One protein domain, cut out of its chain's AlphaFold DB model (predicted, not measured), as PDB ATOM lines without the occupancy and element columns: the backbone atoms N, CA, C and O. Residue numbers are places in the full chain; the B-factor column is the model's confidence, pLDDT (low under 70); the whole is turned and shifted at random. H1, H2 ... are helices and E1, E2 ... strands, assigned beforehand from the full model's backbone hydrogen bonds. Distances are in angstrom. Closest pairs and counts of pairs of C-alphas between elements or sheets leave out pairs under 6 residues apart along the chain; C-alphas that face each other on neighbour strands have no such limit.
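What this domain is: This is residues 300 to 331 and 401 to 471 of the 825 residues of the protein "Ankyrin repeat-containing domain" of Fusarium flagelliforme (UniProt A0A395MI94). One long helix, H1, lies lengthwise over one face of a twisted ribbon of three antiparallel strands, E1, E2 and E3. The sheet and H1 make two layers; beyond the small helix H2, residues 445 to 471, with no named element, form a long loop that runs out and folds back. The printed part has 103 residues, with two named helices and three named strands in the order H1, E1, E2, E3, H2, and the sheet runs E1, E2, E3. The class is mixed, helices and strands. The whole is loose, with a radius of gyration of the C-alphas of 16.7 A, and its outline is flat, spanning 51 by 36 by 19 A.

How they stand to each other: H1, residues 302 to 331, is on the sheet of E1, residues 402 to 410, E2, residues 414 to 425, and E3, residues 428 to 439. Its height over the sheet is 9.3 A. H1 is over E1 and runs along the strands, at 17 degrees to E1 on the local plane. The closest C-alphas of H1 and E1 are those of Phe 311 and Ala 410, 6.0 A apart. In H1, 24 of 26 O i to N i+4 pairs are within hydrogen-bond range. The strands form a meander, each the antiparallel neighbour of the one before. E1 and E2 are a hairpin with 166 degrees between their directions; N 404 and O 420 are 2.8 A apart, within hydrogen-bond range. E2 and E3 are also a hairpin, at 166 degrees, with N 419 and O 434 within hydrogen-bond range at 2.7 A. E1 and E3 are the edge strands. H2, residues 441 to 444, is only just not on the sheet, with 4 pairs of C-alphas within 10 A. H2 is too short for an O i to N i+4 pair. H2 is apart from H1 and E1.

Where its parts are: H1 begins at C-alpha 302, (9.418, 30.242, 48.733), and measures 44.7 A from first to last C-alpha. E1 measures 26.9 A, E2 34.4 A and E3 35.3 A. E3 begins at C-alpha 428, (-37.115, 39.503, 51.015). H2, four residues, ends at C-alpha 444, (0.933, 39.639, 34.875).

The domain as a whole: The two C-alphas farthest apart are those of Ser 300 and Gln 426, at 52.6 A. Residues 332 to 400 are not printed, and C-alphas 331 and 401 across this cut are 17.6 A apart. Residues 326 to 331, which belong to H1, stand free. The links E1 to E2, E2 to E3 and E3 to H2 are tight. The mean pLDDT of the printed part is 70.1; 34 residues are under 70, among them residues 444 to 471.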
ATOM      1  N   SER A 300       7.845  25.800  42.919       51.53
ATOM      2  CA  SER A 300       8.635  25.519  44.135       51.53
ATOM      3  C   SER A 300       9.308  26.740  44.789       51.53
ATOM      4  O   SER A 300      10.280  26.594  45.534       51.53
ATOM      5  N   GLU A 301       8.850  27.959  44.515       66.38
ATOM      6  CA  GLU A 301       9.476  29.171  45.031       66.38
ATOM      7  C   GLU A 301       8.882  29.572  46.385       66.38
ATOM      8  O   GLU A 301       7.685  29.829  46.518       66.38
ATOM      9  N   LEU A 302       9.744  29.726  47.394       72.12
ATOM     10  CA  LEU A 302       9.418  30.242  48.733       72.12
ATOM     11  C   LEU A 302       8.570  31.536  48.695       72.12
ATOM     12  O   LEU A 302       7.744  31.778  49.574       72.12
ATOM     13  N   GLN A 303       8.735  32.360  47.655       64.25
ATOM     14  CA  GLN A 303       7.958  33.584  47.435       64.25
ATOM     15  C   GLN A 303       6.470  33.328  47.148       64.25
ATOM     16  O   GLN A 303       5.637  34.177  47.476       64.25
ATOM     17  N   ASN A 304       6.108  32.175  46.587       67.75
ATOM     18  CA  ASN A 304       4.726  31.827  46.254       67.75
ATOM     19  C   ASN A 304       3.947  31.413  47.494       67.75
ATOM     20  O   ASN A 304       2.828  31.879  47.681       67.75
ATOM     21  N   ALA A 305       4.580  30.676  48.408       70.62
ATOM     22  CA  ALA A 305       4.009  30.380  49.720       70.62
ATOM     23  C   ALA A 305       3.760  31.660  50.542       70.62
ATOM     24  O   ALA A 305       2.704  31.815  51.155       70.62
ATOM     25  N   VAL A 306       4.699  32.616  50.516       75.50
ATOM     26  CA  VAL A 306       4.524  33.924  51.176       75.50
ATOM     27  C   VAL A 306       3.393  34.721  50.522       75.50
ATOM     28  O   VAL A 306       2.549  35.279  51.219       75.50
ATOM     29  N   THR A 307       3.342  34.748  49.189       70.12
ATOM     30  CA  THR A 307       2.296  35.451  48.432       70.12
ATOM     31  C   THR A 307       0.910  34.866  48.696       70.12
ATOM     32  O   THR A 307      -0.041  35.612  48.922       70.12
ATOM     33  N   LEU A 308       0.805  33.538  48.727       71.69
ATOM     34  CA  LEU A 308      -0.430  32.824  49.013       71.69
ATOM     35  C   LEU A 308      -0.934  33.116  50.429       71.69
ATOM     36  O   LEU A 308      -2.114  33.399  50.618       71.69
ATOM     37  N   ARG A 309      -0.029  33.132  51.412       78.69
ATOM     38  CA  ARG A 309      -0.366  33.480  52.796       78.69
ATOM     39  C   ARG A 309      -0.875  34.917  52.923       78.69
ATOM     40  O   ARG A 309      -1.859  35.151  53.613       78.69
ATOM     41  N   LEU A 310      -0.242  35.868  52.231       76.44
ATOM     42  CA  LEU A 310      -0.700  37.264  52.197       76.44
ATOM     43  C   LEU A 310      -2.087  37.395  51.554       76.44
ATOM     44  O   LEU A 310      -2.907  38.186  52.011       76.44
ATOM     45  N   PHE A 311      -2.362  36.612  50.509       73.31
ATOM     46  CA  PHE A 311      -3.681  36.571  49.883       73.31
ATOM     47  C   PHE A 311      -4.748  35.976  50.818       73.31
ATOM     48  O   PHE A 311      -5.804  36.580  50.998       73.31
ATOM     49  N   GLN A 312      -4.458  34.845  51.468       75.94
ATOM     50  CA  GLN A 312      -5.326  34.233  52.483       75.94
ATOM     51  C   GLN A 312      -5.654  35.213  53.616       75.94
ATOM     52  O   GLN A 312      -6.811  35.347  54.010       75.94
ATOM     53  N   GLU A 313      -4.650  35.938  54.114       81.44
ATOM     54  CA  GLU A 313      -4.826  36.933  55.172       81.44
ATOM     55  C   GLU A 313      -5.710  38.103  54.710       81.44
ATOM     56  O   GLU A 313      -6.634  38.501  55.422       81.44
ATOM     57  N   ALA A 314      -5.503  38.597  53.486       73.44
ATOM     58  CA  ALA A 314      -6.332  39.642  52.891       73.44
ATOM     59  C   ALA A 314      -7.804  39.215  52.733       73.44
ATOM     60  O   ALA A 314      -8.708  40.003  53.029       73.44
ATOM     61  N   MET A 315      -8.054  37.973  52.305       72.12
ATOM     62  CA  MET A 315      -9.400  37.399  52.177       72.12
ATOM     63  C   MET A 315     -10.070  37.172  53.538       72.12
ATOM     64  O   MET A 315     -11.265  37.448  53.698       72.12
ATOM     65  N   GLY A 316      -9.303  36.732  54.537       78.19
ATOM     66  CA  GLY A 316      -9.765  36.600  55.918       78.19
ATOM     67  C   GLY A 316     -10.219  37.941  56.493       78.19
ATOM     68  O   GLY A 316     -11.353  38.057  56.958       78.19
ATOM     69  N   GLN A 317      -9.390  38.981  56.360       80.31
ATOM     70  CA  GLN A 317      -9.723  40.339  56.807       80.31
ATOM     71  C   GLN A 317     -10.963  40.898  56.097       80.31
ATOM     72  O   GLN A 317     -11.824  41.499  56.740       80.31
ATOM     73  N   ALA A 318     -11.092  40.671  54.784       71.00
ATOM     74  CA  ALA A 318     -12.269  41.086  54.022       71.00
ATOM     75  C   ALA A 318     -13.552  40.447  54.565       71.00
ATOM     76  O   ALA A 318     -14.557  41.126  54.788       71.00
ATOM     77  N   THR A 319     -13.494  39.139  54.811       74.94
ATOM     78  CA  THR A 319     -14.615  38.357  55.332       74.94
ATOM     79  C   THR A 319     -15.021  38.855  56.717       74.94
ATOM     80  O   THR A 319     -16.195  39.136  56.944       74.94
ATOM     81  N   GLU A 320     -14.065  39.047  57.628       80.94
ATOM     82  CA  GLU A 320     -14.338  39.571  58.972       80.94
ATOM     83  C   GLU A 320     -14.965  40.971  58.939       80.94
ATOM     84  O   GLU A 320     -15.924  41.239  59.670       80.94
ATOM     85  N   GLN A 321     -14.488  41.855  58.057       78.12
ATOM     86  CA  GLN A 321     -15.073  43.185  57.908       78.12
ATOM     87  C   GLN A 321     -16.509  43.132  57.383       78.12
ATOM     88  O   GLN A 321     -17.379  43.778  57.972       78.12
ATOM     89  N   ILE A 322     -16.782  42.333  56.346       70.56
ATOM     90  CA  ILE A 322     -18.143  42.136  55.815       70.56
ATOM     91  C   ILE A 322     -19.072  41.649  56.930       70.56
ATOM     92  O   ILE A 322     -20.137  42.225  57.154       70.56
ATOM     93  N   LEU A 323     -18.644  40.637  57.685       77.75
ATOM     94  CA  LEU A 323     -19.431  40.070  58.777       77.75
ATOM     95  C   LEU A 323     -19.705  41.084  59.888       77.75
ATOM     96  O   LEU A 323     -20.831  41.168  60.377       77.75
ATOM     97  N   SER A 324     -18.713  41.899  60.252       80.44
ATOM     98  CA  SER A 324     -18.888  42.947  61.264       80.44
ATOM     99  C   SER A 324     -19.929  43.998  60.847       80.44
ATOM    100  O   SER A 324     -20.719  44.450  61.678       80.44
ATOM    101  N   GLN A 325     -19.996  44.335  59.554       76.06
ATOM    102  CA  GLN A 325     -20.948  45.305  59.004       76.06
ATOM    103  C   GLN A 325     -22.367  44.728  58.904       76.06
ATOM    104  O   GLN A 325     -23.348  45.395  59.259       76.06
ATOM    105  N   VAL A 326     -22.490  43.462  58.497       72.25
ATOM    106  CA  VAL A 326     -23.769  42.733  58.503       72.25
ATOM    107  C   VAL A 326     -24.295  42.580  59.938       72.25
ATOM    108  O   VAL A 326     -25.473  42.808  60.208       72.25
ATOM    109  N   ALA A 327     -23.422  42.294  60.905       79.00
ATOM    110  CA  ALA A 327     -23.801  42.247  62.316       79.00
ATOM    111  C   ALA A 327     -24.174  43.634  62.878       79.00
ATOM    112  O   ALA A 327     -25.086  43.748  63.700       79.00
ATOM    113  N   GLY A 328     -23.504  44.700  62.428       78.38
ATOM    114  CA  GLY A 328     -23.785  46.080  62.830       78.38
ATOM    115  C   GLY A 328     -25.143  46.592  62.340       78.38
ATOM    116  O   GLY A 328     -25.861  47.259  63.088       78.38
ATOM    117  N   THR A 329     -25.548  46.218  61.125       70.00
ATOM    118  CA  THR A 329     -26.854  46.606  60.560       70.00
ATOM    119  C   THR A 329     -28.039  46.012  61.331       70.00
ATOM    120  O   THR A 329     -29.054  46.697  61.468       70.00
ATOM    121  N   ARG A 330     -27.890  44.835  61.967       66.38
ATOM    122  CA  ARG A 330     -28.908  44.269  62.884       66.38
ATOM    123  C   ARG A 330     -29.263  45.202  64.043       66.38
ATOM    124  O   ARG A 330     -30.415  45.256  64.460       66.38
ATOM    125  N   ARG A 331     -28.281  45.940  64.573       67.56
ATOM    126  CA  ARG A 331     -28.488  46.827  65.731       67.56
ATOM    127  C   ARG A 331     -29.178  48.135  65.356       67.56
ATOM    128  O   ARG A 331     -29.875  48.703  66.187       67.56
ATOM    129  N   ARG A 401     -31.559  50.993  49.116       81.31
ATOM    130  CA  ARG A 401     -30.362  50.297  48.616       81.31
ATOM    131  C   ARG A 401     -29.196  50.655  49.539       81.31
ATOM    132  O   ARG A 401     -28.902  51.840  49.707       81.31
ATOM    133  N   ARG A 402     -28.566  49.665  50.175       82.75
ATOM    134  CA  ARG A 402     -27.320  49.866  50.935       82.75
ATOM    135  C   ARG A 402     -26.186  49.219  50.152       82.75
ATOM    136  O   ARG A 402     -26.230  48.021  49.900       82.75
ATOM    137  N   GLU A 403     -25.204  50.021  49.772       88.19
ATOM    138  CA  GLU A 403     -24.018  49.593  49.035       88.19
ATOM    139  C   GLU A 403     -22.788  49.788  49.922       88.19
ATOM    140  O   GLU A 403     -22.659  50.802  50.614       88.19
ATOM    141  N   TRP A 404     -21.904  48.799  49.930       84.81
ATOM    142  CA  TRP A 404     -20.646  48.815  50.658       84.81
ATOM    143  C   TRP A 404     -19.544  48.210  49.794       84.81
ATOM    144  O   TRP A 404     -19.804  47.332  48.979       84.81
ATOM    145  N   SER A 405     -18.303  48.654  49.973       86.12
ATOM    146  CA  SER A 405     -17.160  48.107  49.241       86.12
ATOM    147  C   SER A 405     -15.940  47.975  50.144       86.12
ATOM    148  O   SER A 405     -15.527  48.964  50.754       86.12
ATOM    149  N   TYR A 406     -15.334  46.790  50.172       86.06
ATOM    150  CA  TYR A 406     -14.012  46.555  50.744       86.06
ATOM    151  C   TYR A 406     -12.947  46.672  49.673       86.06
ATOM    152  O   TYR A 406     -13.120  46.108  48.598       86.06
ATOM    153  N   TRP A 407     -11.825  47.306  49.992       88.94
ATOM    154  CA  TRP A 407     -10.637  47.282  49.150       88.94
ATOM    155  C   TRP A 407      -9.502  46.599  49.894       88.94
ATOM    156  O   TRP A 407      -9.220  46.935  51.043       88.94
ATOM    157  N   THR A 408      -8.822  45.676  49.224       87.38
ATOM    158  CA  THR A 408      -7.581  45.084  49.723       87.38
ATOM    159  C   THR A 408      -6.549  44.978  48.613       87.38
ATOM    160  O   THR A 408      -6.883  44.984  47.430       87.38
ATOM    161  N   PHE A 409      -5.278  44.930  48.992       85.69
ATOM    162  CA  PHE A 409      -4.160  44.876  48.065       85.69
ATOM    163  C   PHE A 409      -3.152  43.829  48.522       85.69
ATOM    164  O   PHE A 409      -2.604  43.913  49.619       85.69
ATOM    165  N   ALA A 410      -2.875  42.868  47.646       80.88
ATOM    166  CA  ALA A 410      -1.813  41.891  47.807       80.88
ATOM    167  C   ALA A 410      -0.664  42.265  46.847       80.88
ATOM    168  O   ALA A 410      -0.841  42.149  45.633       80.88
ATOM    169  N   PRO A 411       0.521  42.683  47.339       77.44
ATOM    170  CA  PRO A 411       1.577  43.302  46.523       77.44
ATOM    171  C   PRO A 411       2.053  42.530  45.288       77.44
ATOM    172  O   PRO A 411       2.566  43.135  44.348       77.44
ATOM    173  N   VAL A 412       1.921  41.203  45.298       76.69
ATOM    174  CA  VAL A 412       2.304  40.329  44.180       76.69
ATOM    175  C   VAL A 412       1.093  39.916  43.343       76.69
ATOM    176  O   VAL A 412       1.255  39.651  42.160       76.69
ATOM    177  N   VAL A 413      -0.113  39.903  43.916       78.88
ATOM    178  CA  VAL A 413      -1.326  39.406  43.247       78.88
ATOM    179  C   VAL A 413      -2.099  40.537  42.581       78.88
ATOM    180  O   VAL A 413      -2.404  40.449  41.400       78.88
ATOM    181  N   GLY A 414      -2.355  41.638  43.286       86.06
ATOM    182  CA  GLY A 414      -3.178  42.737  42.788       86.06
ATOM    183  C   GLY A 414      -4.063  43.368  43.853       86.06
ATOM    184  O   GLY A 414      -3.995  43.018  45.033       86.06
ATOM    185  N   ALA A 415      -4.883  44.321  43.426       87.38
ATOM    186  CA  ALA A 415      -5.951  44.888  44.234       87.38
ATOM    187  C   ALA A 415      -7.248  44.103  44.023       87.38
ATOM    188  O   ALA A 415      -7.541  43.659  42.917       87.38
ATOM    189  N   PHE A 416      -8.044  43.984  45.074       85.31
ATOM    190  CA  PHE A 416      -9.376  43.399  45.042       85.31
ATOM    191  C   PHE A 416     -10.364  44.409  45.617       85.31
ATOM    192  O   PHE A 416     -10.072  45.046  46.634       85.31
ATOM    193  N   ARG A 417     -11.541  44.524  45.003       86.75
ATOM    194  CA  ARG A 417     -12.703  45.206  45.572       86.75
ATOM    195  C   ARG A 417     -13.792  44.176  45.771       86.75
ATOM    196  O   ARG A 417     -14.239  43.568  44.811       86.75
ATOM    197  N   ILE A 418     -14.239  44.004  47.006       81.94
ATOM    198  CA  ILE A 418     -15.424  43.204  47.306       81.94
ATOM    199  C   ILE A 418     -16.552  44.179  47.582       81.94
ATOM    200  O   ILE A 418     -16.627  44.788  48.648       81.94
ATOM    201  N   GLN A 419     -17.391  44.376  46.580       83.88
ATOM    202  CA  GLN A 419     -18.594  45.169  46.660       83.88
ATOM    203  C   GLN A 419     -19.759  44.300  47.132       83.88
ATOM    204  O   GLN A 419     -19.939  43.156  46.726       83.88
ATOM    205  N   TYR A 420     -20.544  44.861  48.032       82.69
ATOM    206  CA  TYR A 420     -21.679  44.234  48.668       82.69
ATOM    207  C   TYR A 420     -22.872  45.161  48.562       82.69
ATOM    208  O   TYR A 420     -22.815  46.327  48.954       82.69
ATOM    209  N   GLU A 421     -23.972  44.634  48.062       86.31
ATOM    210  CA  GLU A 421     -25.180  45.396  47.862       86.31
ATOM    211  C   GLU A 421     -26.369  44.668  48.468       86.31
ATOM    212  O   GLU A 421     -26.611  43.500  48.184       86.31
ATOM    213  N   SER A 422     -27.125  45.375  49.302       86.06
ATOM    214  CA  SER A 422     -28.382  44.902  49.860       86.06
ATOM    215  C   SER A 422     -29.545  45.620  49.201       86.06
ATOM    216  O   SER A 422     -29.641  46.852  49.272       86.06
ATOM    217  N   GLN A 423     -30.455  44.852  48.612       86.06
ATOM    218  CA  GLN A 423     -31.712  45.357  48.083       86.06
ATOM    219  C   GLN A 423     -32.882  44.735  48.841       86.06
ATOM    220  O   GLN A 423     -33.004  43.516  48.946       86.06
ATOM    221  N   LEU A 424     -33.779  45.569  49.366       84.06
ATOM    222  CA  LEU A 424     -35.018  45.091  49.973       84.06
ATOM    223  C   LEU A 424     -36.074  44.910  48.870       84.06
ATOM    224  O   LEU A 424     -36.709  45.875  48.443       84.06
ATOM    225  N   GLY A 425     -36.236  43.682  48.381       80.69
ATOM    226  CA  GLY A 425     -37.273  43.333  47.415       80.69
ATOM    227  C   GLY A 425     -38.602  42.982  48.088       80.69
ATOM    228  O   GLY A 425     -38.700  42.856  49.308       80.69
ATOM    229  N   GLN A 426     -39.652  42.806  47.279       80.12
ATOM    230  CA  GLN A 426     -40.987  42.445  47.783       80.12
ATOM    231  C   GLN A 426     -41.015  41.061  48.459       80.12
ATOM    232  O   GLN A 426     -41.823  40.846  49.357       80.12
ATOM    233  N   ASN A 427     -40.090  40.170  48.084       80.12
ATOM    234  CA  ASN A 427     -40.012  38.788  48.567       80.12
ATOM    235  C   ASN A 427     -38.871  38.552  49.576       80.12
ATOM    236  O   ASN A 427     -38.559  37.409  49.892       80.12
ATOM    237  N   GLY A 428     -38.232  39.613  50.076       80.69
ATOM    238  CA  GLY A 428     -37.115  39.503  51.015       80.69
ATOM    239  C   GLY A 428     -35.940  40.409  50.667       80.69
ATOM    240  O   GLY A 428     -35.992  41.215  49.738       80.69
ATOM    241  N   ARG A 429     -34.872  40.301  51.458       78.88
ATOM    242  CA  ARG A 429     -33.632  41.058  51.267       78.88
ATOM    243  C   ARG A 429     -32.710  40.255  50.344       78.88
ATOM    244  O   ARG A 429     -32.297  39.152  50.690       78.88
ATOM    245  N   PHE A 430     -32.423  40.804  49.172       78.25
ATOM    246  CA  PHE A 430     -31.474  40.260  48.211       78.25
ATOM    247  C   PHE A 430     -30.099  40.855  48.477       78.25
ATOM    248  O   PHE A 430     -29.980  42.024  48.853       78.25
ATOM    249  N   TRP A 431     -29.070  40.039  48.275       79.00
ATOM    250  CA  TRP A 431     -27.690  40.450  48.456       79.00
ATOM    251  C   TRP A 431     -26.916  40.149  47.186       79.00
ATOM    252  O   TRP A 431     -26.917  39.013  46.714       79.00
ATOM    253  N   THR A 432     -26.249  41.160  46.652       78.88
ATOM    254  CA  THR A 432     -25.343  41.026  45.515       78.88
ATOM    255  C   THR A 432     -23.928  41.220  46.030       78.88
ATOM    256  O   THR A 432     -23.627  42.229  46.664       78.88
ATOM    257  N   ILE A 433     -23.064  40.237  45.790       79.06
ATOM    258  CA  ILE A 433     -21.636  40.325  46.091       79.06
ATOM    259  C   ILE A 433     -20.921  40.386  44.750       79.06
ATOM    260  O   ILE A 433     -21.022  39.457  43.953       79.06
ATOM    261  N   GLN A 434     -20.219  41.479  44.505       80.12
ATOM    262  CA  GLN A 434     -19.386  41.682  43.333       80.12
ATOM    263  C   GLN A 434     -17.926  41.699  43.783       80.12
ATOM    264  O   GLN A 434     -17.576  42.385  44.737       80.12
ATOM    265  N   ILE A 435     -17.075  40.919  43.122       78.75
ATOM    266  CA  ILE A 435     -15.637  40.878  43.399       78.75
ATOM    267  C   ILE A 435     -14.927  41.365  42.146       78.75
ATOM    268  O   ILE A 435     -14.904  40.671  41.135       78.75
ATOM    269  N   ASP A 436     -14.347  42.553  42.218       80.69
ATOM    270  CA  ASP A 436     -13.512  43.097  41.160       80.69
ATOM    271  C   ASP A 436     -12.043  42.835  41.496       80.69
ATOM    272  O   ASP A 436     -11.595  43.068  42.621       80.69
ATOM    273  N   PHE A 437     -11.284  42.351  40.519       82.50
ATOM    274  CA  PHE A 437      -9.870  42.034  40.670       82.50
ATOM    275  C   PHE A 437      -9.046  42.841  39.665       82.50
ATOM    276  O   PHE A 437      -9.269  42.761  38.460       82.50
ATOM    277  N   TRP A 438      -8.073  43.599  40.169       84.88
ATOM    278  CA  TRP A 438      -7.071  44.308  39.379       84.88
ATOM    279  C   TRP A 438      -5.713  43.663  39.636       84.88
ATOM    280  O   TRP A 438      -5.078  43.974  40.651       84.88
ATOM    281  N   PRO A 439      -5.249  42.767  38.753       79.25
ATOM    282  CA  PRO A 439      -4.008  42.055  38.984       79.25
ATOM    283  C   PRO A 439      -2.824  43.023  38.992       79.25
ATOM    284  O   PRO A 439      -2.808  44.031  38.281       79.25
ATOM    285  N   SER A 440      -1.817  42.743  39.815       81.06
ATOM    286  CA  SER A 440      -0.609  43.565  39.839       81.06
ATOM    287  C   SER A 440       0.199  43.344  38.556       81.06
ATOM    288  O   SER A 440       0.190  42.253  37.990       81.06
ATOM    289  N   MET A 441       0.996  44.327  38.125       73.56
ATOM    290  CA  MET A 441       1.927  44.102  37.006       73.56
ATOM    291  C   MET A 441       2.893  42.943  37.285       73.56
ATOM    292  O   MET A 441       3.267  42.229  36.369       73.56
ATOM    293  N   LYS A 442       3.257  42.694  38.551       76.38
ATOM    294  CA  LYS A 442       4.081  41.535  38.929       76.38
ATOM    295  C   LYS A 442       3.336  40.208  38.779       76.38
ATOM    296  O   LYS A 442       3.978  39.195  38.545       76.38
ATOM    297  N   PHE A 443       2.013  40.221  38.922       73.81
ATOM    298  CA  PHE A 443       1.155  39.068  38.672       73.81
ATOM    299  C   PHE A 443       1.094  38.763  37.175       73.81
ATOM    300  O   PHE A 443       1.291  37.621  36.789       73.81
ATOM    301  N   PHE A 444       0.926  39.787  36.335       66.44
ATOM    302  CA  PHE A 444       0.933  39.639  34.875       66.44
ATOM    303  C   PHE A 444       2.303  39.275  34.295       66.44
ATOM    304  O   PHE A 444       2.383  38.555  33.312       66.44
ATOM    305  N   LEU A 445       3.389  39.768  34.894       63.69
ATOM    306  CA  LEU A 445       4.754  39.452  34.461       63.69
ATOM    307  C   LEU A 445       5.219  38.061  34.909       63.69
ATOM    308  O   LEU A 445       6.308  37.628  34.532       63.69
ATOM    309  N   ARG A 446       4.434  37.352  35.731       65.00
ATOM    310  CA  ARG A 446       4.729  35.957  36.045       65.00
ATOM    311  C   ARG A 446       4.383  35.118  34.834       65.00
ATOM    312  O   ARG A 446       3.237  35.078  34.405       65.00
ATOM    313  N   LYS A 447       5.386  34.391  34.352       54.62
ATOM    314  CA  LYS A 447       5.294  33.545  33.166       54.62
ATOM    315  C   LYS A 447       4.254  32.428  33.256       54.62
ATOM    316  O   LYS A 447       4.141  31.742  32.271       54.62
ATOM    317  N   CYS A 448       3.544  32.223  34.373       56.72
ATOM    318  CA  CYS A 448       2.799  30.993  34.687       56.72
ATOM    319  C   CYS A 448       1.326  31.215  35.057       56.72
ATOM    320  O   CYS A 448       0.779  30.451  35.851       56.72
ATOM    321  N   ILE A 449       0.706  32.292  34.572       55.84
ATOM    322  CA  ILE A 449      -0.706  32.574  34.838       55.84
ATOM    323  C   ILE A 449      -1.407  32.844  33.509       55.84
ATOM    324  O   ILE A 449      -1.293  33.929  32.948       55.84
ATOM    325  N   SER A 450      -2.156  31.854  33.029       50.41
ATOM    326  CA  SER A 450      -3.197  32.058  32.017       50.41
ATOM    327  C   SER A 450      -4.520  32.347  32.728       50.41
ATOM    328  O   SER A 450      -4.813  31.740  33.757       50.41
ATOM    329  N   LEU A 451      -5.292  33.313  32.230       52.50
ATOM    330  CA  LEU A 451      -6.569  33.735  32.808       52.50
ATOM    331  C   LEU A 451      -7.643  33.593  31.734       52.50
ATOM    332  O   LEU A 451      -7.735  34.424  30.832       52.50
ATOM    333  N   ARG A 452      -8.444  32.524  31.804       46.34
ATOM    334  CA  ARG A 452      -9.522  32.292  30.836       46.34
ATOM    335  C   ARG A 452     -10.812  32.958  31.304       46.34
ATOM    336  O   ARG A 452     -11.332  32.658  32.374       46.34
ATOM    337  N   TYR A 453     -11.345  33.837  30.468       43.56
ATOM    338  CA  TYR A 453     -12.698  34.359  30.599       43.56
ATOM    339  C   TYR A 453     -13.599  33.518  29.689       43.56
ATOM    340  O   TYR A 453     -13.547  33.664  28.471       43.56
ATOM    341  N   SER A 454     -14.351  32.576  30.256       41.09
ATOM    342  CA  SER A 454     -15.359  31.815  29.508       41.09
ATOM    343  C   SER A 454     -16.736  32.431  29.765       41.09
ATOM    344  O   SER A 454     -17.092  32.692  30.913       41.09
ATOM    345  N   ASN A 455     -17.478  32.670  28.682       41.34
ATOM    346  CA  ASN A 455     -18.898  33.036  28.695       41.34
ATOM    347  C   ASN A 455     -19.795  31.815  28.443       41.34
ATOM    348  O   ASN A 455     -20.987  31.976  28.169       41.34
ATOM    349  N   ASP A 456     -19.227  30.609  28.487       41.56
ATOM    350  CA  ASP A 456     -19.955  29.396  28.151       41.56
ATOM    351  C   ASP A 456     -21.069  29.175  29.175       41.56
ATOM    352  O   ASP A 456     -20.919  29.408  30.382       41.56
ATOM    353  N   TYR A 457     -22.226  28.745  28.681       43.72
ATOM    354  CA  TYR A 457     -23.338  28.399  29.547       43.72
ATOM    355  C   TYR A 457     -22.907  27.244  30.443       43.72
ATOM    356  O   TYR A 457     -22.481  26.190  29.966       43.72
ATOM    357  N   ALA A 458     -23.046  27.416  31.757       46.59
ATOM    358  CA  ALA A 458     -22.903  26.281  32.650       46.59
ATOM    359  C   ALA A 458     -23.951  25.216  32.259       46.59
ATOM    360  O   ALA A 458     -25.034  25.580  31.790       46.59
ATOM    361  N   PRO A 459     -23.718  23.916  32.522       40.38
ATOM    362  CA  PRO A 459     -24.685  22.850  32.227       40.38
ATOM    363  C   PRO A 459     -26.078  23.056  32.853       40.38
ATOM    364  O   PRO A 459     -27.016  22.335  32.532       40.38
ATOM    365  N   GLN A 460     -26.219  24.017  33.774       42.59
ATOM    366  CA  GLN A 460     -27.484  24.417  34.388       42.59
ATOM    367  C   GLN A 460     -28.228  25.548  33.639       42.59
ATOM    368  O   GLN A 460     -29.253  26.006  34.128       42.59
ATOM    369  N   GLY A 461     -27.744  26.016  32.481       35.16
ATOM    370  CA  GLY A 461     -28.426  27.011  31.635       35.16
ATOM    371  C   GLY A 461     -28.255  28.475  32.058       35.16
ATOM    372  O   GLY A 461     -28.793  29.369  31.409       35.16
ATOM    373  N   TYR A 462     -27.489  28.748  33.114       39.34
ATOM    374  CA  TYR A 462     -27.137  30.108  33.511       39.34
ATOM    375  C   TYR A 462     -25.848  30.545  32.803       39.34
ATOM    376  O   TYR A 462     -24.887  29.774  32.732       39.34
ATOM    377  N   MET A 463     -25.800  31.798  32.333       38.59
ATOM    378  CA  MET A 463     -24.519  32.466  32.092       38.59
ATOM    379  C   MET A 463     -23.788  32.494  33.428       38.59
ATOM    380  O   MET A 463     -24.221  33.173  34.365       38.59
ATOM    381  N   ALA A 464     -22.695  31.744  33.539       39.28
ATOM    382  CA  ALA A 464     -21.781  31.926  34.644       39.28
ATOM    383  C   ALA A 464     -21.133  33.307  34.462       39.28
ATOM    384  O   ALA A 464     -20.074  33.441  33.873       39.28
ATOM    385  N   LEU A 465     -21.758  34.355  35.007       37.88
ATOM    386  CA  LEU A 465     -21.143  35.682  35.159       37.88
ATOM    387  C   LEU A 465     -19.939  35.660  36.123       37.88
ATOM    388  O   LEU A 465     -19.375  36.700  36.449       37.88
ATOM    389  N   SER A 466     -19.551  34.477  36.600       40.03
ATOM    390  CA  SER A 466     -18.272  34.247  37.239       40.03
ATOM    391  C   SER A 466     -17.272  33.873  36.148       40.03
ATOM    392  O   SER A 466     -17.335  32.730  35.689       40.03
ATOM    393  N   PRO A 467     -16.319  34.744  35.769       47.75
ATOM    394  CA  PRO A 467     -15.147  34.282  35.037       47.75
ATOM    395  C   PRO A 467     -14.589  33.048  35.745       47.75
ATOM    396  O   PRO A 467     -14.308  33.090  36.948       47.75
ATOM    397  N   SER A 468     -14.482  31.924  35.036       45.84
ATOM    398  CA  SER A 468     -13.790  30.765  35.582       45.84
ATOM    399  C   SER A 468     -12.309  31.120  35.631       45.84
ATOM    400  O   SER A 468     -11.588  30.939  34.654       45.84
ATOM    401  N   LEU A 469     -11.850  31.671  36.754       51.12
ATOM    402  CA  LEU A 469     -10.433  31.926  36.969       51.12
ATOM    403  C   LEU A 469      -9.724  30.575  37.092       51.12
ATOM    404  O   LEU A 469      -9.591  30.000  38.173       51.12
ATOM    405  N   ALA A 470      -9.338  30.038  35.947       56.72
ATOM    406  CA  ALA A 470      -8.573  28.825  35.837       56.72
ATOM    407  C   ALA A 470      -7.132  29.244  35.605       56.72
ATOM    408  O   ALA A 470      -6.819  29.821  34.569       56.72
ATOM    409  N   VAL A 471      -6.293  29.003  36.604       61.34
ATOM    410  CA  VAL A 471      -4.883  29.332  36.525       61.34
ATOM    411  C   VAL A 471      -4.112  28.036  36.375       61.34
ATOM    412  O   VAL A 471      -4.225  27.131  37.205       61.34
TER     413      VAL A 471